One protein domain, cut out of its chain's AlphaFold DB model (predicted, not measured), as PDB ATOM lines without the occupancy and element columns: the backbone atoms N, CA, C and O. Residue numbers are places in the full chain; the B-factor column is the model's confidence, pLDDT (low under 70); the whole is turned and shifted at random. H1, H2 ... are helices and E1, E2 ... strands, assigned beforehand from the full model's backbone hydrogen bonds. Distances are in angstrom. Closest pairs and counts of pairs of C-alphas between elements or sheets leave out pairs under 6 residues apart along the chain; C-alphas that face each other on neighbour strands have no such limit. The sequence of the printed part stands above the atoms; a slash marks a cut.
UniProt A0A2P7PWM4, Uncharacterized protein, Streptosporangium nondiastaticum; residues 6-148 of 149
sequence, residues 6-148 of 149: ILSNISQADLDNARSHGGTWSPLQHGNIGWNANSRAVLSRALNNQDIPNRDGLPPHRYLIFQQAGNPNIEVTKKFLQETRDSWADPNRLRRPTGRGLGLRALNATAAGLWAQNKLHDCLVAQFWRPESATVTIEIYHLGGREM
ATOM      1  N   ILE A   6     165.206 136.656  80.092       94.31
ATOM      2  CA  ILE A   6     166.244 136.360  79.108       94.31
ATOM      3  C   ILE A   6     166.412 134.848  79.039       94.31
ATOM      4  O   ILE A   6     166.585 134.206  80.070       94.31
ATOM      5  N   LEU A   7     166.396 134.291  77.834       92.75
ATOM      6  CA  LEU A   7     166.767 132.907  77.570       92.75
ATOM      7  C   LEU A   7     167.973 132.923  76.632       92.75
ATOM      8  O   LEU A   7     167.863 133.306  75.469       92.75
ATOM      9  N   SER A   8     169.143 132.527  77.136       84.75
ATOM     10  CA  SER A   8     170.398 132.679  76.385       84.75
ATOM     11  C   SER A   8     170.379 131.956  75.036       84.75
ATOM     12  O   SER A   8     170.961 132.461  74.081       84.75
ATOM     13  N   ASN A   9     169.703 130.808  74.952       90.69
ATOM     14  CA  ASN A   9     169.590 130.002  73.743       90.69
ATOM     15  C   ASN A   9     168.248 129.260  73.690       90.69
ATOM     16  O   ASN A   9     167.826 128.676  74.692       90.69
ATOM     17  N   ILE A  10     167.642 129.208  72.506       92.50
ATOM     18  CA  ILE A  10     166.452 128.408  72.185       92.50
ATOM     19  C   ILE A  10     166.782 127.462  71.023       92.50
ATOM     20  O   ILE A  10     167.529 127.841  70.127       92.50
ATOM     21  N   SER A  11     166.269 126.231  71.004       92.12
ATOM     22  CA  SER A  11     166.404 125.372  69.815       92.12
ATOM     23  C   SER A  11     165.358 125.734  68.751       92.12
ATOM     24  O   SER A  11     164.327 126.322  69.075       92.12
ATOM     25  N   GLN A  12     165.583 125.359  67.486       91.94
ATOM     26  CA  GLN A  12     164.570 125.554  66.438       91.94
ATOM     27  C   GLN A  12     163.273 124.796  66.764       91.94
ATOM     28  O   GLN A  12     162.194 125.363  66.655       91.94
ATOM     29  N   ALA A  13     163.381 123.559  67.259       91.69
ATOM     30  CA  ALA A  13     162.222 122.757  67.648       91.69
ATOM     31  C   ALA A  13     161.423 123.396  68.796       91.69
ATOM     32  O   ALA A  13     160.195 123.432  68.751       91.69
ATOM     33  N   ASP A  14     162.106 123.936  69.811       91.38
ATOM     34  CA  ASP A  14     161.426 124.631  70.907       91.38
ATOM     35  C   ASP A  14     160.759 125.923  70.422       91.38
ATOM     36  O   ASP A  14     159.676 126.275  70.889       91.38
ATOM     37  N   LEU A  15     161.388 126.627  69.478       92.62
ATOM     38  CA  LEU A  15     160.802 127.804  68.855       92.62
ATOM     39  C   LEU A  15     159.539 127.452  68.059       92.62
ATOM     40  O   LEU A  15     158.506 128.093  68.239       92.62
ATOM     41  N   ASP A  16     159.602 126.439  67.202       93.19
ATOM     42  CA  ASP A  16     158.457 126.008  66.400       93.19
ATOM     43  C   ASP A  16     157.302 125.558  67.303       93.19
ATOM     44  O   ASP A  16     156.152 125.942  67.077       93.19
ATOM     45  N   ASN A  17     157.620 124.847  68.392       91.62
ATOM     46  CA  ASN A  17     156.647 124.465  69.407       91.62
ATOM     47  C   ASN A  17     156.037 125.685  70.115       91.62
ATOM     48  O   ASN A  17     154.824 125.782  70.260       91.62
ATOM     49  N   ALA A  18     156.840 126.671  70.511       92.62
ATOM     50  CA  ALA A  18     156.305 127.894  71.101       92.62
ATOM     51  C   ALA A  18     155.376 128.648  70.139       92.62
ATOM     52  O   ALA A  18     154.343 129.170  70.557       92.62
ATOM     53  N   ARG A  19     155.712 128.680  68.844       92.81
ATOM     54  CA  ARG A  19     154.912 129.355  67.815       92.81
ATOM     55  C   ARG A  19     153.578 128.670  67.552       92.81
ATOM     56  O   ARG A  19     152.575 129.366  67.404       92.81
ATOM     57  N   SER A  20     153.536 127.339  67.551       92.12
ATOM     58  CA  SER A  20     152.269 126.603  67.442       92.12
ATOM     59  C   SER A  20     151.355 126.810  68.658       92.12
ATOM     60  O   SER A  20     150.147 126.616  68.548       92.12
ATOM     61  N   HIS A  21     151.903 127.292  69.780       92.88
ATOM     62  CA  HIS A  21     151.180 127.579  71.020       92.88
ATOM     63  C   HIS A  21     151.043 129.088  71.307       92.88
ATOM     64  O   HIS A  21     150.896 129.493  72.458       92.88
ATOM     65  N   GLY A  22     151.071 129.936  70.273       91.56
ATOM     66  CA  GLY A  22     150.761 131.371  70.383       91.56
ATOM     67  C   GLY A  22     151.959 132.288  70.653       91.56
ATOM     68  O   GLY A  22     151.782 133.491  70.837       91.56
ATOM     69  N   GLY A  23     153.178 131.749  70.664       94.06
ATOM     70  CA  GLY A  23     154.404 132.538  70.692       94.06
ATOM     71  C   GLY A  23     154.661 133.230  69.352       94.06
ATOM     72  O   GLY A  23     154.544 132.637  68.283       94.06
ATOM     73  N   THR A  24     155.065 134.492  69.389       94.38
ATOM     74  CA  THR A  24     155.380 135.281  68.190       94.38
ATOM     75  C   THR A  24     156.768 135.899  68.295       94.38
ATOM     76  O   THR A  24     157.219 136.269  69.377       94.38
ATOM     77  N   TRP A  25     157.478 135.978  67.168       94.69
ATOM     78  CA  TRP A  25     158.788 136.625  67.104       94.69
ATOM     79  C   TRP A  25     158.642 138.122  66.882       94.69
ATOM     80  O   TRP A  25     157.939 138.556  65.971       94.69
ATOM     81  N   SER A  26     159.379 138.910  67.658       95.06
ATOM     82  CA  SER A  26     159.601 140.309  67.320       95.06
ATOM     83  C   SER A  26     160.510 140.438  66.090       95.06
ATOM     84  O   SER A  26     161.287 139.523  65.775       95.06
ATOM     85  N   PRO A  27     160.520 141.611  65.435       95.38
ATOM     86  CA  PRO A  27     161.619 142.002  64.560       95.38
ATOM     87  C   PRO A  27     162.973 141.905  65.275       95.38
ATOM     88  O   PRO A  27     163.034 142.000  66.509       95.38
ATOM     89  N   LEU A  28     164.048 141.738  64.499       95.69
ATOM     90  CA  LEU A  28     165.417 141.741  65.014       95.69
ATOM     91  C   LEU A  28     165.707 143.072  65.706       95.69
ATOM     92  O   LEU A  28     165.464 144.137  65.144       95.69
ATOM     93  N   GLN A  29     166.213 142.999  66.928       95.25
ATOM     94  CA  GLN A  29     166.701 144.148  67.674       95.25
ATOM     95  C   GLN A  29     168.213 144.238  67.509       95.25
ATOM     96  O   GLN A  29     168.878 143.209  67.425       95.25
ATOM     97  N   HIS A  30     168.744 145.459  67.469       93.69
ATOM     98  CA  HIS A  30     170.185 145.741  67.399       93.69
ATOM     99  C   HIS A  30     170.937 145.016  66.267       93.69
ATOM    100  O   HIS A  30     172.134 144.756  66.374       93.69
ATOM    101  N   GLY A  31     170.259 144.717  65.152       91.75
ATOM    102  CA  GLY A  31     170.890 144.097  63.980       91.75
ATOM    103  C   GLY A  31     172.048 144.925  63.407       91.75
ATOM    104  O   GLY A  31     172.996 144.371  62.868       91.75
ATOM    105  N   ASN A  32     172.016 146.247  63.594       92.81
ATOM    106  CA  ASN A  32     173.075 147.179  63.199       92.81
ATOM    107  C   ASN A  32     174.334 147.127  64.089       92.81
ATOM    108  O   ASN A  32     175.372 147.629  63.674       92.81
ATOM    109  N   ILE A  33     174.255 146.558  65.299       94.19
ATOM    110  CA  ILE A  33     175.404 146.418  66.210       94.19
ATOM    111  C   ILE A  33     176.227 145.175  65.853       94.19
ATOM    112  O   ILE A  33     177.461 145.205  65.883       94.19
ATOM    113  N   GLY A  34     175.541 144.088  65.486       94.12
ATOM    114  CA  GLY A  34     176.156 142.802  65.167       94.12
ATOM    115  C   GLY A  34     176.814 142.118  66.372       94.12
ATOM    116  O   GLY A  34     176.884 142.656  67.476       94.12
ATOM    117  N   TRP A  35     177.317 140.904  66.152       96.06
ATOM    118  CA  TRP A  35     178.041 140.136  67.165       96.06
ATOM    119  C   TRP A  35     179.550 140.402  67.103       96.06
ATOM    120  O   TRP A  35     180.317 139.710  66.432       96.06
ATOM    121  N   ASN A  36     180.002 141.401  67.857       95.81
ATOM    122  CA  ASN A  36     181.414 141.784  68.002       95.81
ATOM    123  C   ASN A  36     181.903 141.667  69.463       95.81
ATOM    124  O   ASN A  36     181.117 141.379  70.368       95.81
ATOM    125  N   ALA A  37     183.204 141.862  69.707       96.81
ATOM    126  CA  ALA A  37     183.801 141.729  71.042       96.81
ATOM    127  C   ALA A  37     183.126 142.629  72.096       96.81
ATOM    128  O   ALA A  37     182.845 142.175  73.205       96.81
ATOM    129  N   ASN A  38     182.794 143.870  71.729       96.06
ATOM    130  CA  ASN A  38     182.151 144.825  72.631       96.06
ATOM    131  C   ASN A  38     180.737 144.370  72.999       96.06
ATOM    132  O   ASN A  38     180.405 144.298  74.179       96.06
ATOM    133  N   SER A  39     179.925 143.993  72.008       96.69
ATOM    134  CA  SER A  39     178.550 143.538  72.249       96.69
ATOM    135  C   SER A  39     178.489 142.275  73.118       96.69
ATOM    136  O   SER A  39     177.703 142.202  74.064       96.69
ATOM    137  N   ARG A  40     179.402 141.317  72.899       96.56
ATOM    138  CA  ARG A  40     179.548 140.126  73.752       96.56
ATOM    139  C   ARG A  40     179.942 140.493  75.179       96.56
ATOM    140  O   ARG A  40     179.406 139.913  76.122       96.56
ATOM    141  N   ALA A  41     180.839 141.462  75.357       96.69
ATOM    142  CA  ALA A  41     181.231 141.937  76.679       96.69
ATOM    143  C   ALA A  41     180.063 142.610  77.418       96.69
ATOM    144  O   ALA A  41     179.857 142.329  78.598       96.69
ATOM    145  N   VAL A  42     179.265 143.442  76.736       96.25
ATOM    146  CA  VAL A  42     178.064 144.067  77.320       96.25
ATOM    147  C   VAL A  42     177.056 143.000  77.741       96.25
ATOM    148  O   VAL A  42     176.606 143.018  78.886       96.25
ATOM    149  N   LEU A  43     176.756 142.030  76.869       95.19
ATOM    150  CA  LEU A  43     175.859 140.924  77.208       95.19
ATOM    151  C   LEU A  43     176.387 140.106  78.392       95.19
ATOM    152  O   LEU A  43     175.634 139.796  79.309       95.19
ATOM    153  N   SER A  44     177.679 139.775  78.400       95.56
ATOM    154  CA  SER A  44     178.297 139.014  79.488       95.56
ATOM    155  C   SER A  44     178.187 139.743  80.830       95.56
ATOM    156  O   SER A  44     177.781 139.138  81.822       95.56
ATOM    157  N   ARG A  45     178.465 141.052  80.872       96.25
ATOM    158  CA  ARG A  45     178.273 141.878  82.079       96.25
ATOM    159  C   ARG A  45     176.821 141.843  82.542       96.25
ATOM    160  O   ARG A  45     176.555 141.509  83.695       96.25
ATOM    161  N   ALA A  46     175.899 142.091  81.614       94.31
ATOM    162  CA  ALA A  46     174.470 142.088  81.876       94.31
ATOM    163  C   ALA A  46     174.002 140.746  82.466       94.31
ATOM    164  O   ALA A  46     173.356 140.725  83.507       94.31
ATOM    165  N   LEU A  47     174.383 139.616  81.861       93.25
ATOM    166  CA  LEU A  47     174.009 138.276  82.328       93.25
ATOM    167  C   LEU A  47     174.630 137.895  83.678       93.25
ATOM    168  O   LEU A  47     174.095 137.007  84.339       93.25
ATOM    169  N   ASN A  48     175.718 138.547  84.088       94.31
ATOM    170  CA  ASN A  48     176.390 138.342  85.373       94.31
ATOM    171  C   ASN A  48     175.964 139.367  86.442       94.31
ATOM    172  O   ASN A  48     176.708 139.611  87.388       94.31
ATOM    173  N   ASN A  49     174.769 139.958  86.304       95.12
ATOM    174  CA  ASN A  49     174.197 140.940  87.235       95.12
ATOM    175  C   ASN A  49     175.024 142.226  87.400       95.12
ATOM    176  O   ASN A  49     174.852 142.938  88.386       95.12
ATOM    177  N   GLN A  50     175.908 142.540  86.452       96.94
ATOM    178  CA  GLN A  50     176.655 143.793  86.472       96.94
ATOM    179  C   GLN A  50     175.866 144.888  85.759       96.94
ATOM    180  O   GLN A  50     175.173 144.632  84.770       96.94
ATOM    181  N   ASP A  51     176.008 146.118  86.247       96.25
ATOM    182  CA  ASP A  51     175.444 147.294  85.596       96.25
ATOM    183  C   ASP A  51     176.049 147.474  84.196       96.25
ATOM    184  O   ASP A  51     177.262 147.363  83.987       96.25
ATOM    185  N   ILE A  52     175.192 147.792  83.229       95.88
ATOM    186  CA  ILE A  52     175.585 148.257  81.897       95.88
ATOM    187  C   ILE A  52     175.089 149.697  81.707       95.88
ATOM    188  O   ILE A  52     174.088 150.074  82.315       95.88
ATOM    189  N   PRO A  53     175.736 150.527  80.866       91.94
ATOM    190  CA  PRO A  53     175.286 151.905  80.660       91.94
ATOM    191  C   PRO A  53     173.860 151.978  80.100       91.94
ATOM    192  O   PRO A  53     173.029 152.736  80.595       91.94
ATOM    193  N   ASN A  54     173.578 151.173  79.073       91.69
ATOM    194  CA  ASN A  54     172.279 151.046  78.423       91.69
ATOM    195  C   ASN A  54     172.230 149.761  77.570       91.69
ATOM    196  O   ASN A  54     173.186 148.982  77.529       91.69
ATOM    197  N   ARG A  55     171.107 149.556  76.875       92.50
ATOM    198  CA  ARG A  55     170.875 148.408  75.989       92.50
ATOM    199  C   ARG A  55     171.503 148.550  74.599       92.50
ATOM    200  O   ARG A  55     171.581 147.546  73.901       92.50
ATOM    201  N   ASP A  56     171.944 149.739  74.196       92.38
ATOM    202  CA  ASP A  56     172.323 150.040  72.806       92.38
ATOM    203  C   ASP A  56     173.578 149.276  72.363       92.38
ATOM    204  O   ASP A  56     173.788 149.044  71.177       92.38
ATOM    205  N   GLY A  57     174.408 148.857  73.323       92.62
ATOM    206  CA  GLY A  57     175.573 148.009  73.081       92.62
ATOM    207  C   GLY A  57     175.284 146.506  73.084       92.62
ATOM    208  O   GLY A  57     176.222 145.727  72.941       92.62
ATOM    209  N   LEU A  58     174.037 146.070  73.300       95.12
ATOM    210  CA  LEU A  58     173.702 144.644  73.317       95.12
ATOM    211  C   LEU A  58     173.757 144.054  71.902       95.12
ATOM    212  O   LEU A  58     173.385 144.729  70.941       95.12
ATOM    213  N   PRO A  59     174.160 142.781  71.768       96.25
ATOM    214  CA  PRO A  59     174.203 142.124  70.474       96.25
ATOM    215  C   PRO A  59     172.787 141.906  69.913       96.25
ATOM    216  O   PRO A  59     171.791 142.057  70.643       96.25
ATOM    217  N   PRO A  60     172.686 141.537  68.622       96.88
ATOM    218  CA  PRO A  60     171.415 141.226  68.005       96.88
ATOM    219  C   PRO A  60     170.643 140.151  68.774       96.88
ATOM    220  O   PRO A  60     171.192 139.127  69.184       96.88
ATOM    221  N   HIS A  61     169.354 140.402  68.968       95.50
ATOM    222  CA  HIS A  61     168.448 139.510  69.686       95.50
ATOM    223  C   HIS A  61     167.012 139.730  69.228       95.50
ATOM    224  O   HIS A  61     166.688 140.709  68.549       95.50
ATOM    225  N   ARG A  62     166.120 138.833  69.639       96.06
ATOM    226  CA  ARG A  62     164.678 138.981  69.432       96.06
ATOM    227  C   ARG A  62     163.912 138.621  70.678       96.06
ATOM    228  O   ARG A  62     164.407 137.921  71.556       96.06
ATOM    229  N   TYR A  63     162.683 139.101  70.725       95.88
ATOM    230  CA  TYR A  63     161.729 138.704  71.734       95.88
ATOM    231  C   TYR A  63     160.841 137.602  71.183       95.88
ATOM    232  O   TYR A  63     160.275 137.735  70.097       95.88
ATOM    233  N   LEU A  64     160.680 136.547  71.967       95.44
ATOM    234  CA  LEU A  64     159.534 135.670  71.863       95.44
ATOM    235  C   LEU A  64     158.433 136.209  72.776       95.44
ATOM    236  O   LEU A  64     158.650 136.412  73.972       95.44
ATOM    237  N   ILE A  65     157.269 136.479  72.200       95.19
ATOM    238  CA  ILE A  65     156.171 137.205  72.834       95.19
ATOM    239  C   ILE A  65     154.937 136.307  72.855       95.19
ATOM    240  O   ILE A  65     154.503 135.826  71.810       95.19
ATOM    241  N   PHE A  66     154.342 136.144  74.032       94.25
ATOM    242  CA  PHE A  66     153.024 135.539  74.202       94.25
ATOM    243  C   PHE A  66     152.094 136.603  74.767       94.25
ATOM    244  O   PHE A  66     152.363 137.140  75.841       94.25
ATOM    245  N   GLN A  67     151.020 136.914  74.052       93.44
ATOM    246  CA  GLN A  67     150.029 137.918  74.446       93.44
ATOM    247  C   GLN A  67     148.684 137.232  74.672       93.44
ATOM    248  O   GLN A  67     148.364 136.271  73.974       93.44
ATOM    249  N   GLN A  68     147.907 137.679  75.658       91.56
ATOM    250  CA  GLN A  68     146.534 137.199  75.843       91.56
ATOM    251  C   GLN A  68     145.569 137.875  74.872       91.56
ATOM    252  O   GLN A  68     144.691 137.228  74.306       91.56
ATOM    253  N   ALA A  69     145.721 139.190  74.699       87.50
ATOM    254  CA  ALA A  69     144.834 139.983  73.865       87.50
ATOM    255  C   ALA A  69     144.884 139.484  72.415       87.50
ATOM    256  O   ALA A  69     145.953 139.425  71.812       87.50
ATOM    257  N   GLY A  70     143.725 139.110  71.871       81.75
ATOM    258  CA  GLY A  70     143.615 138.606  70.502       81.75
ATOM    259  C   GLY A  70     144.217 137.215  70.275       81.75
ATOM    260  O   GLY A  70     144.322 136.803  69.125       81.75
ATOM    261  N   ASN A  71     144.602 136.485  71.328       86.50
ATOM    262  CA  ASN A  71     145.102 135.119  71.201       86.50
ATOM    263  C   ASN A  71     143.934 134.114  71.221       86.50
ATOM    264  O   ASN A  71     143.357 133.882  72.286       86.50
ATOM    265  N   PRO A  72     143.596 133.479  70.081       85.31
ATOM    266  CA  PRO A  72     142.489 132.522  70.008       85.31
ATOM    267  C   PRO A  72     142.769 131.227  70.786       85.31
ATOM    268  O   PRO A  72     141.851 130.472  71.082       85.31
ATOM    269  N   ASN A  73     144.032 130.984  71.141       87.56
ATOM    270  CA  ASN A  73     144.523 129.766  71.770       87.56
ATOM    271  C   ASN A  73     145.012 130.030  73.202       87.56
ATOM    272  O   ASN A  73     145.937 129.374  73.673       87.56
ATOM    273  N   ILE A  74     144.412 130.993  73.909       91.31
ATOM    274  CA  ILE A  74     144.893 131.477  75.212       91.31
ATOM    275  C   ILE A  74     145.104 130.358  76.254       91.31
ATOM    276  O   ILE A  74     146.118 130.358  76.952       91.31
ATOM    277  N   GLU A  75     144.204 129.372  76.329       91.81
ATOM    278  CA  GLU A  75     144.330 128.221  77.239       91.81
ATOM    279  C   GLU A  75     145.449 127.265  76.812       91.81
ATOM    280  O   GLU A  75     146.181 126.744  77.650       91.81
ATOM    281  N   VAL A  76     145.636 127.077  75.503       92.31
ATOM    282  CA  VAL A  76     146.730 126.271  74.946       92.31
ATOM    283  C   VAL A  76     148.074 126.949  75.213       92.31
ATOM    284  O   VAL A  76     149.014 126.283  75.632       92.31
ATOM    285  N   THR A  77     148.162 128.273  75.059       93.50
ATOM    286  CA  THR A  77     149.349 129.057  75.421       93.50
ATOM    287  C   THR A  77     149.648 128.961  76.911       93.50
ATOM    288  O   THR A  77     150.791 128.730  77.295       93.50
ATOM    289  N   LYS A  78     148.631 129.112  77.766       93.06
ATOM    290  CA  LYS A  78     148.777 128.973  79.219       93.06
ATOM    291  C   LYS A  78     149.292 127.582  79.588       93.06
ATOM    292  O   LYS A  78     150.251 127.480  80.346       93.06
ATOM    293  N   LYS A  79     148.679 126.529  79.035       92.38
ATOM    294  CA  LYS A  79     149.095 125.141  79.252       92.38
ATOM    295  C   LYS A  79     150.526 124.915  78.774       92.38
ATOM    296  O   LYS A  79     151.328 124.381  79.527       92.38
ATOM    297  N   PHE A  80     150.867 125.408  77.583       92.56
ATOM    298  CA  PHE A  80     152.237 125.386  77.085       92.56
ATOM    299  C   PHE A  80     153.189 126.050  78.077       92.56
ATOM    300  O   PHE A  80     154.147 125.407  78.461       92.56
ATOM    301  N   LEU A  81     152.916 127.273  78.553       92.00
ATOM    302  CA  LEU A  81     153.770 127.980  79.523       92.00
ATOM    303  C   LEU A  81     153.926 127.235  80.864       92.00
ATOM    304  O   LEU A  81     154.970 127.348  81.503       92.00
ATOM    305  N   GLN A  82     152.905 126.481  81.279       90.94
ATOM    306  CA  GLN A  82     152.927 125.645  82.482       90.94
ATOM    307  C   GLN A  82     153.755 124.362  82.295       90.94
ATOM    308  O   GLN A  82     154.367 123.877  83.246       90.94
ATOM    309  N   GLU A  83     153.740 123.806  81.083       86.38
ATOM    310  CA  GLU A  83     154.318 122.506  80.720       86.38
ATOM    311  C   GLU A  83     155.554 122.639  79.817       86.38
ATOM    312  O   GLU A  83     156.020 121.640  79.259       86.38
ATOM    313  N   THR A  84     156.084 123.856  79.620       80.56
ATOM    314  CA  THR A  84     157.268 124.053  78.776       80.56
ATOM    315  C   THR A  84     158.372 123.155  79.293       80.56
ATOM    316  O   THR A  84     158.478 122.920  80.493       80.56
ATOM    317  N   ARG A  85     159.218 122.649  78.397       68.12
ATOM    318  CA  ARG A  85     160.331 121.788  78.812       68.12
ATOM    319  C   ARG A  85     161.150 122.506  79.886       68.12
ATOM    320  O   ARG A  85     161.424 123.691  79.711       68.12
ATOM    321  N   ASP A  86     161.654 121.773  80.879       64.06
ATOM    322  CA  ASP A  86     162.531 122.313  81.940       64.06
ATOM    323  C   ASP A  86     163.681 123.152  81.378       64.06
ATOM    324  O   ASP A  86     164.117 124.122  81.969       64.06
ATOM    325  N   SER A  87     164.115 122.838  80.160       64.75
ATOM    326  CA  SER A  87     165.052 123.608  79.342       64.75
ATOM    327  C   SER A  87     164.744 125.128  79.246       64.75
ATOM    328  O   SER A  87     165.668 125.924  79.073       64.75
ATOM    329  N   TRP A  88     163.482 125.544  79.383       72.94
ATOM    330  CA  TRP A  88     163.022 126.941  79.409       72.94
ATOM    331  C   TRP A  88     162.837 127.499  80.810       72.94
ATOM    332  O   TRP A  88     162.824 128.712  80.974       72.94
ATOM    333  N   ALA A  89     162.683 126.630  81.798       67.75
ATOM    334  CA  ALA A  89     162.485 126.949  83.203       67.75
ATOM    335  C   ALA A  89     163.625 126.375  84.049       67.75
ATOM    336  O   ALA A  89     163.441 125.952  85.188       67.75
ATOM    337  N   ASP A  90     164.817 126.371  83.463       73.38
ATOM    338  CA  ASP A  90     166.066 126.021  84.111       73.38
ATOM    339  C   ASP A  90     166.667 127.336  84.621       73.38
ATOM    340  O   ASP A  90     166.881 128.248  83.812       73.38
ATOM    341  N   PRO A  91     166.956 127.471  85.928       66.69
ATOM    342  CA  PRO A  91     167.537 128.690  86.494       66.69
ATOM    343  C   PRO A  91     168.896 129.060  85.874       66.69
ATOM    344  O   PRO A  91     169.321 130.215  85.935       66.69
ATOM    345  N   ASN A  92     169.581 128.111  85.228       74.69
ATOM    346  CA  ASN A  92     170.815 128.373  84.495       74.69
ATOM    347  C   ASN A  92     170.570 128.954  83.096       74.69
ATOM    348  O   ASN A  92     171.486 129.543  82.518       74.69
ATOM    349  N   ARG A  93     169.355 128.817  82.555       83.31
ATOM    350  CA  ARG A  93     168.998 129.226  81.188       83.31
ATOM    351  C   ARG A  93     168.051 130.415  81.151       83.31
ATOM    352  O   ARG A  93     168.307 131.345  80.386       83.31
ATOM    353  N   LEU A  94     166.989 130.394  81.956       90.19
ATOM    354  CA  LEU A  94     166.049 131.499  82.096       90.19
ATOM    355  C   LEU A  94     166.533 132.438  83.189       90.19
ATOM    356  O   LEU A  94     166.637 132.072  84.356       90.19
ATOM    357  N   ARG A  95     166.828 133.673  82.807       92.12
ATOM    358  CA  ARG A  95     167.449 134.661  83.680       92.12
ATOM    359  C   ARG A  95     166.631 135.937  83.747       92.12
ATOM    360  O   ARG A  95     165.992 136.352  82.782       92.12
ATOM    361  N   ARG A  96     166.736 136.607  84.890       93.44
ATOM    362  CA  ARG A  96     166.359 138.010  85.074       93.44
ATOM    363  C   ARG A  96     167.496 138.727  85.792       93.44
ATOM    364  O   ARG A  96     167.466 138.793  87.020       93.44
ATOM    365  N   PRO A  97     168.517 139.197  85.060       93.44
ATOM    366  CA  PRO A  97     169.629 139.859  85.710       93.44
ATOM    367  C   PRO A  97     169.200 141.113  86.470       93.44
ATOM    368  O   PRO A  97     168.284 141.820  86.047       93.44
ATOM    369  N   THR A  98     169.860 141.369  87.597       93.19
ATOM    370  CA  THR A  98     169.507 142.455  88.528       93.19
ATOM    371  C   THR A  98     170.307 143.739  88.314       93.19
ATOM    372  O   THR A  98     169.952 144.770  88.884       93.19
ATOM    373  N   GLY A  99     171.353 143.691  87.484       92.00
ATOM    374  CA  GLY A  99     172.147 144.861  87.112       92.00
ATOM    375  C   GLY A  99     171.315 145.927  86.389       92.00
ATOM    376  O   GLY A  99     170.370 145.632  85.649       92.00
ATOM    377  N   ARG A 100     171.672 147.195  86.593       92.88
ATOM    378  CA  ARG A 100     171.030 148.358  85.969       92.88
ATOM    379  C   ARG A 100     171.371 148.441  84.476       92.88
ATOM    380  O   ARG A 100     172.352 147.876  84.003       92.88
ATOM    381  N   GLY A 101     170.535 149.157  83.721       92.12
ATOM    382  CA  GLY A 101     170.762 149.471  82.300       92.12
ATOM    383  C   GLY A 101     170.182 148.474  81.293       92.12
ATOM    384  O   GLY A 101     169.882 148.861  80.167       92.12
ATOM    385  N   LEU A 102     169.905 147.230  81.703       90.81
ATOM    386  CA  LEU A 102     169.200 146.236  80.878       90.81
ATOM    387  C   LEU A 102     167.736 146.609  80.613       90.81
ATOM    388  O   LEU A 102     167.126 146.102  79.676       90.81
ATOM    389  N   GLY A 103     167.149 147.460  81.456       88.50
ATOM    390  CA  GLY A 103     165.797 147.984  81.280       88.50
ATOM    391  C   GLY A 103     164.695 146.924  81.258       88.50
ATOM    392  O   GLY A 103     163.653 147.191  80.666       88.50
ATOM    393  N   LEU A 104     164.899 145.733  81.836       90.88
ATOM    394  CA  LEU A 104     163.885 144.671  81.856       90.88
ATOM    395  C   LEU A 104     162.571 145.174  82.455       90.88
ATOM    396  O   LEU A 104     162.559 145.865  83.475       90.88
ATOM    397  N   ARG A 105     161.451 144.789  81.843       91.00
ATOM    398  CA  ARG A 105     160.130 145.137  82.370       91.00
ATOM    399  C   ARG A 105     159.884 144.414  83.692       91.00
ATOM    400  O   ARG A 105     160.287 143.256  83.879       91.00
ATOM    401  N   ALA A 106     159.211 145.107  84.604       91.06
ATOM    402  CA  ALA A 106     158.793 144.540  85.877       91.06
ATOM    403  C   ALA A 106     157.847 143.350  85.655       91.06
ATOM    404  O   ALA A 106     157.041 143.350  84.724       91.06
ATOM    405  N   LEU A 107     157.968 142.337  86.511       94.12
ATOM    406  CA  LEU A 107     156.953 141.295  86.632       94.12
ATOM    407  C   LEU A 107     155.738 141.864  87.361       94.12
ATOM    408  O   LEU A 107     155.893 142.755  88.199       94.12
ATOM    409  N   ASN A 108     154.548 141.314  87.109       93.94
ATOM    410  CA  ASN A 108     153.447 141.549  88.042       93.94
ATOM    411  C   ASN A 108     153.772 140.952  89.417       93.94
ATOM    412  O   ASN A 108     154.621 140.065  89.545       93.94
ATOM    413  N   ALA A 109     153.076 141.427  90.449       93.94
ATOM    414  CA  ALA A 109     153.378 141.075  91.834       93.94
ATOM    415  C   ALA A 109     153.360 139.556  92.090       93.94
ATOM    416  O   ALA A 109     154.214 139.038  92.808       93.94
ATOM    417  N   THR A 110     152.434 138.822  91.457       94.38
ATOM    418  CA  THR A 110     152.361 137.357  91.595       94.38
ATOM    419  C   THR A 110     153.581 136.690  90.958       94.38
ATOM    420  O   THR A 110     154.247 135.879  91.597       94.38
ATOM    421  N   ALA A 111     153.900 137.051  89.713       95.12
ATOM    422  CA  ALA A 111     155.047 136.510  88.996       95.12
ATOM    423  C   ALA A 111     156.370 136.834  89.711       95.12
ATOM    424  O   ALA A 111     157.224 135.963  89.834       95.12
ATOM    425  N   ALA A 112     156.518 138.038  90.272       94.94
ATOM    426  CA  ALA A 112     157.683 138.408  91.077       94.94
ATOM    427  C   ALA A 112     157.864 137.496  92.305       94.94
ATOM    428  O   ALA A 112     158.969 137.014  92.559       94.94
ATOM    429  N   GLY A 113     156.780 137.209  93.036       96.06
ATOM    430  CA  GLY A 113     156.814 136.296  94.182       96.06
ATOM    431  C   GLY A 113     157.154 134.852  93.798       96.06
ATOM    432  O   GLY A 113     157.899 134.184  94.512       96.06
ATOM    433  N   LEU A 114     156.653 134.378  92.654       95.38
ATOM    434  CA  LEU A 114     156.946 133.037  92.132       95.38
ATOM    435  C   LEU A 114     158.390 132.914  91.637       95.38
ATOM    436  O   LEU A 114     159.045 131.912  91.915       95.38
ATOM    437  N   TRP A 115     158.913 133.957  90.984       94.81
ATOM    438  CA  TRP A 115     160.322 134.043  90.600       94.81
ATOM    439  C   TRP A 115     161.244 133.919  91.817       94.81
ATOM    440  O   TRP A 115     162.175 133.119  91.806       94.81
ATOM    441  N   ALA A 116     160.947 134.645  92.899       94.75
ATOM    442  CA  ALA A 116     161.726 134.589  94.138       94.75
ATOM    443  C   ALA A 116     161.700 133.205  94.819       94.75
ATOM    444  O   ALA A 116     162.631 132.857  95.538       94.75
ATOM    445  N   GLN A 117     160.659 132.403  94.573       94.44
ATOM    446  CA  GLN A 117     160.527 131.022  95.058       94.44
ATOM    447  C   GLN A 117     161.091 129.977  94.080       94.44
ATOM    448  O   GLN A 117     160.904 128.783  94.302       94.44
ATOM    449  N   ASN A 118     161.729 130.402  92.984       91.44
ATOM    450  CA  ASN A 118     162.195 129.533  91.900       91.44
ATOM    451  C   ASN A 118     161.075 128.684  91.248       91.44
ATOM    452  O   ASN A 118     161.325 127.617  90.693       91.44
ATOM    453  N   LYS A 119     159.823 129.160  91.287       92.50
ATOM    454  CA  LYS A 119     158.670 128.536  90.617       92.50
ATOM    455  C   LYS A 119     158.520 129.112  89.211       92.50
ATOM    456  O   LYS A 119     157.646 129.936  88.947       92.50
ATOM    457  N   LEU A 120     159.438 128.742  88.321       91.81
ATOM    458  CA  LEU A 120     159.628 129.421  87.036       91.81
ATOM    459  C   LEU A 120     158.454 129.229  86.056       91.81
ATOM    460  O   LEU A 120     158.018 130.213  85.461       91.81
ATOM    461  N   HIS A 121     157.876 128.027  85.945       92.44
ATOM    462  CA  HIS A 121     156.665 127.802  85.132       92.44
ATOM    463  C   HIS A 121     155.484 128.639  85.625       92.44
ATOM    464  O   HIS A 121     154.898 129.410  84.863       92.44
ATOM    465  N   ASP A 122     155.196 128.570  86.925       93.25
ATOM    466  CA  ASP A 122     154.117 129.347  87.532       93.25
ATOM    467  C   ASP A 122     154.359 130.854  87.352       93.25
ATOM    468  O   ASP A 122     153.418 131.615  87.136       93.25
ATOM    469  N   CYS A 123     155.618 131.301  87.399       93.94
ATOM    470  CA  CYS A 123     155.992 132.686  87.131       93.94
ATOM    471  C   CYS A 123     155.645 133.107  85.693       93.94
ATOM    472  O   CYS A 123     155.084 134.187  85.501       93.94
ATOM    473  N   LEU A 124     155.963 132.288  84.683       93.69
ATOM    474  CA  LEU A 124     155.622 132.568  83.280       93.69
ATOM    475  C   LEU A 124     154.104 132.626  83.084       93.69
ATOM    476  O   LEU A 124     153.593 133.563  82.466       93.69
ATOM    477  N   VAL A 125     153.382 131.664  83.664       93.94
ATOM    478  CA  VAL A 125     151.919 131.608  83.614       93.94
ATOM    479  C   VAL A 125     151.299 132.794  84.331       93.94
ATOM    480  O   VAL A 125     150.409 133.422  83.776       93.94
ATOM    481  N   ALA A 126     151.776 133.172  85.516       94.12
ATOM    482  CA  ALA A 126     151.286 134.352  86.221       94.12
ATOM    483  C   ALA A 126     151.561 135.639  85.432       94.12
ATOM    484  O   ALA A 126     150.710 136.529  85.404       94.12
ATOM    485  N   GLN A 127     152.715 135.742  84.762       94.50
ATOM    486  CA  GLN A 127     153.048 136.890  83.916       94.50
ATOM    487  C   GLN A 127     152.133 136.991  82.690       94.50
ATOM    488  O   GLN A 127     151.696 138.083  82.331       94.50
ATOM    489  N   PHE A 128     151.809 135.857  82.073       94.25
ATOM    490  CA  PHE A 128     150.884 135.788  80.948       94.25
ATOM    491  C   PHE A 128     149.428 135.995  81.371       94.25
ATOM    492  O   PHE A 128     148.718 136.752  80.727       94.25
ATOM    493  N   TRP A 129     148.983 135.326  82.438       89.25
ATOM    494  CA  TRP A 129     147.568 135.122  82.741       89.25
ATOM    495  C   TRP A 129     146.895 136.305  83.444       89.25
ATOM    496  O   TRP A 129     145.677 136.474  83.375       89.25
ATOM    497  N   ARG A 130     147.675 137.106  84.177       83.50
ATOM    498  CA  ARG A 130     147.138 138.213  84.973       83.50
ATOM    499  C   ARG A 130     146.802 139.413  84.077       83.50
ATOM    500  O   ARG A 130     147.689 139.853  83.343       83.50
ATOM    501  N   PRO A 131     145.600 140.012  84.204       76.38
ATOM    502  CA  PRO A 131     145.170 141.140  83.369       76.38
ATOM    503  C   PRO A 131     146.121 142.344  83.372       76.38
ATOM    504  O   PRO A 131     146.255 143.025  82.364       76.38
ATOM    505  N   GLU A 132     146.816 142.590  84.488       75.44
ATOM    506  CA  GLU A 132     147.768 143.702  84.653       75.44
ATOM    507  C   GLU A 132     148.976 143.629  83.708       75.44
ATOM    508  O   GLU A 132     149.638 144.632  83.453       75.44
ATOM    509  N   SER A 133     149.308 142.433  83.220       78.06
ATOM    510  CA  SER A 133     150.412 142.212  82.282       78.06
ATOM    511  C   SER A 133     149.900 141.683  80.953       78.06
ATOM    512  O   SER A 133     150.268 142.218  79.908       78.06
ATOM    513  N   ALA A 134     149.067 140.635  80.999       87.00
ATOM    514  CA  ALA A 134     148.455 139.971  79.851       87.00
ATOM    515  C   ALA A 134     149.457 139.603  78.736       87.00
ATOM    516  O   ALA A 134     149.097 139.488  77.560       87.00
ATOM    517  N   THR A 135     150.749 139.508  79.067       92.56
ATOM    518  CA  THR A 135     151.852 139.331  78.123       92.56
ATOM    519  C   THR A 135     153.098 138.849  78.855       92.56
ATOM    520  O   THR A 135     153.517 139.445  79.847       92.56
ATOM    521  N   VAL A 136     153.766 137.845  78.293       93.31
ATOM    522  CA  VAL A 136     155.140 137.483  78.651       93.31
ATOM    523  C   VAL A 136     156.056 137.671  77.444       93.31
ATOM    524  O   VAL A 136     155.695 137.359  76.311       93.31
ATOM    525  N   THR A 137     157.246 138.220  77.690       94.69
ATOM    526  CA  THR A 137     158.279 138.427  76.667       94.69
ATOM    527  C   THR A 137     159.603 137.857  77.141       94.69
ATOM    528  O   THR A 137     160.048 138.136  78.258       94.69
ATOM    529  N   ILE A 138     160.225 137.062  76.280       94.69
ATOM    530  CA  ILE A 138     161.500 136.400  76.531       94.69
ATOM    531  C   ILE A 138     162.488 136.904  75.489       94.69
ATOM    532  O   ILE A 138     162.271 136.748  74.294       94.69
ATOM    533  N   GLU A 139     163.549 137.546  75.946       95.38
ATOM    534  CA  GLU A 139     164.654 138.042  75.136       95.38
ATOM    535  C   GLU A 139     165.642 136.909  74.834       95.38
ATOM    536  O   GLU A 139     166.090 136.220  75.751       95.38
ATOM    537  N   ILE A 140     165.963 136.701  73.557       95.06
ATOM    538  CA  ILE A 140     166.722 135.543  73.075       95.06
ATOM    539  C   ILE A 140     167.866 135.995  72.175       95.06
ATOM    540  O   ILE A 140     167.649 136.690  71.183       95.06
ATOM    541  N   TYR A 141     169.069 135.529  72.501       94.94
ATOM    542  CA  TYR A 141     170.316 135.898  71.827       94.94
ATOM    543  C   TYR A 141     170.838 134.829  70.862       94.94
ATOM    544  O   TYR A 141     171.487 135.162  69.874       94.94
ATOM    545  N   HIS A 142     170.543 133.553  71.124       94.88
ATOM    546  CA  HIS A 142     171.007 132.440  70.296       94.88
ATOM    547  C   HIS A 142     169.853 131.528  69.870       94.88
ATOM    548  O   HIS A 142     168.928 131.273  70.645       94.88
ATOM    549  N   LEU A 143     169.943 131.012  68.643       94.56
ATOM    550  CA  LEU A 143     169.045 130.016  68.066       94.56
ATOM    551  C   LEU A 143     169.859 128.781  67.667       94.56
ATOM    552  O   LEU A 143     170.749 128.852  66.823       94.56
ATOM    553  N   GLY A 144     169.585 127.640  68.294       91.62
ATOM    554  CA  GLY A 144     170.307 126.391  68.052       91.62
ATOM    555  C   GLY A 144     171.801 126.482  68.382       91.62
ATOM    556  O   GLY A 144     172.612 125.847  67.715       91.62
ATOM    557  N   GLY A 145     172.175 127.303  69.367       90.75
ATOM    558  CA  GLY A 145     173.565 127.567  69.749       90.75
ATOM    559  C   GLY A 145     174.292 128.559  68.838       90.75
ATOM    560  O   GLY A 145     175.468 128.827  69.061       90.75
ATOM    561  N   ARG A 146     173.614 129.117  67.829       94.81
ATOM    562  CA  ARG A 146     174.175 130.125  66.925       94.81
ATOM    563  C   ARG A 146     173.694 131.512  67.306       94.81
ATOM    564  O   ARG A 146     172.538 131.694  67.676       94.81
ATOM    565  N   GLU A 147     174.593 132.473  67.196       95.31
ATOM    566  CA  GLU A 147     174.315 133.892  67.376       95.31
ATOM    567  C   GLU A 147     173.213 134.361  66.423       95.31
ATOM    568  O   GLU A 147     173.198 134.003  65.245       95.31
ATOM    569  N   MET A 148     172.263 135.134  66.944       93.25
ATOM    570  CA  MET A 148     171.164 135.660  66.143       93.25
ATOM    571  C   MET A 148     171.660 136.751  65.187       93.25
ATOM    572  O   MET A 148     172.450 137.603  65.588       93.25
TER     573      MET A 148
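Overview. This is residues 6 to 148 of the 149 residues of an uncharacterized protein of Streptosporangium nondiastaticum (UniProt A0A2P7PWM4). A small, strongly twisted sheet of three strands has its longest, E3, near the middle of the model, and a row of helices H3, H5 and H4 lies side by side toward one end, with H5 on the sheet. H1 packs on the same face as H5, and H2 lies at the other end, joined by long loops. The printed part has 143 residues in the order E1 H1 H2 E2 H3 H4 H5 E3, with under half in named elements, class mixed. The sheet, E1 E3 E2, is mixed; the whole is compact, with a radius of gyration of the C-alphas of 14.8 A and spans of 42 by 30 by 26 A.

Arrangement. Start at E1, residues 6 to 10, parallel to E3, residues 135 to 143, with N 7 and O 139 2.9 A apart. E2, residues 62 to 67, is antiparallel to E3; N 64 and O 138 are 2.8 A apart. H1, residues 12 to 20, and H5, residues 120 to 129, are on one face, forming two layers, helices over a sheet. H3, residues 74 to 83, only grazes the sheet and touches H5, closest at C-alphas 82 and 121, 5.1 A. H4, residues 109 to 116, and H5 form a helical hairpin, closest at C-alphas 111 and 123, 4.4 A. H2, residues 37 to 47, touches no helix. In the five helices every O i to N i+4 pair is within hydrogen-bond range.

Along the chain. Find C-alpha 6 at (166.244, 136.360, 79.108), where E1 begins. H2 spans 15.3 A and E2 15.5 A. E3 spans 22.0 A, bends by 59 degrees at residue 140 and ends at C-alpha 143, (169.045, 130.016, 68.066).

Size, cuts and confidence. The farthest C-alphas, of Ala 37 and Pro 72, are 42.3 A apart. The printed part has no cut. The links H1 to H2, H2 to E2 and H3 to H4 are long. Residues 85 to 87, 89 and 91 have pLDDT under 70.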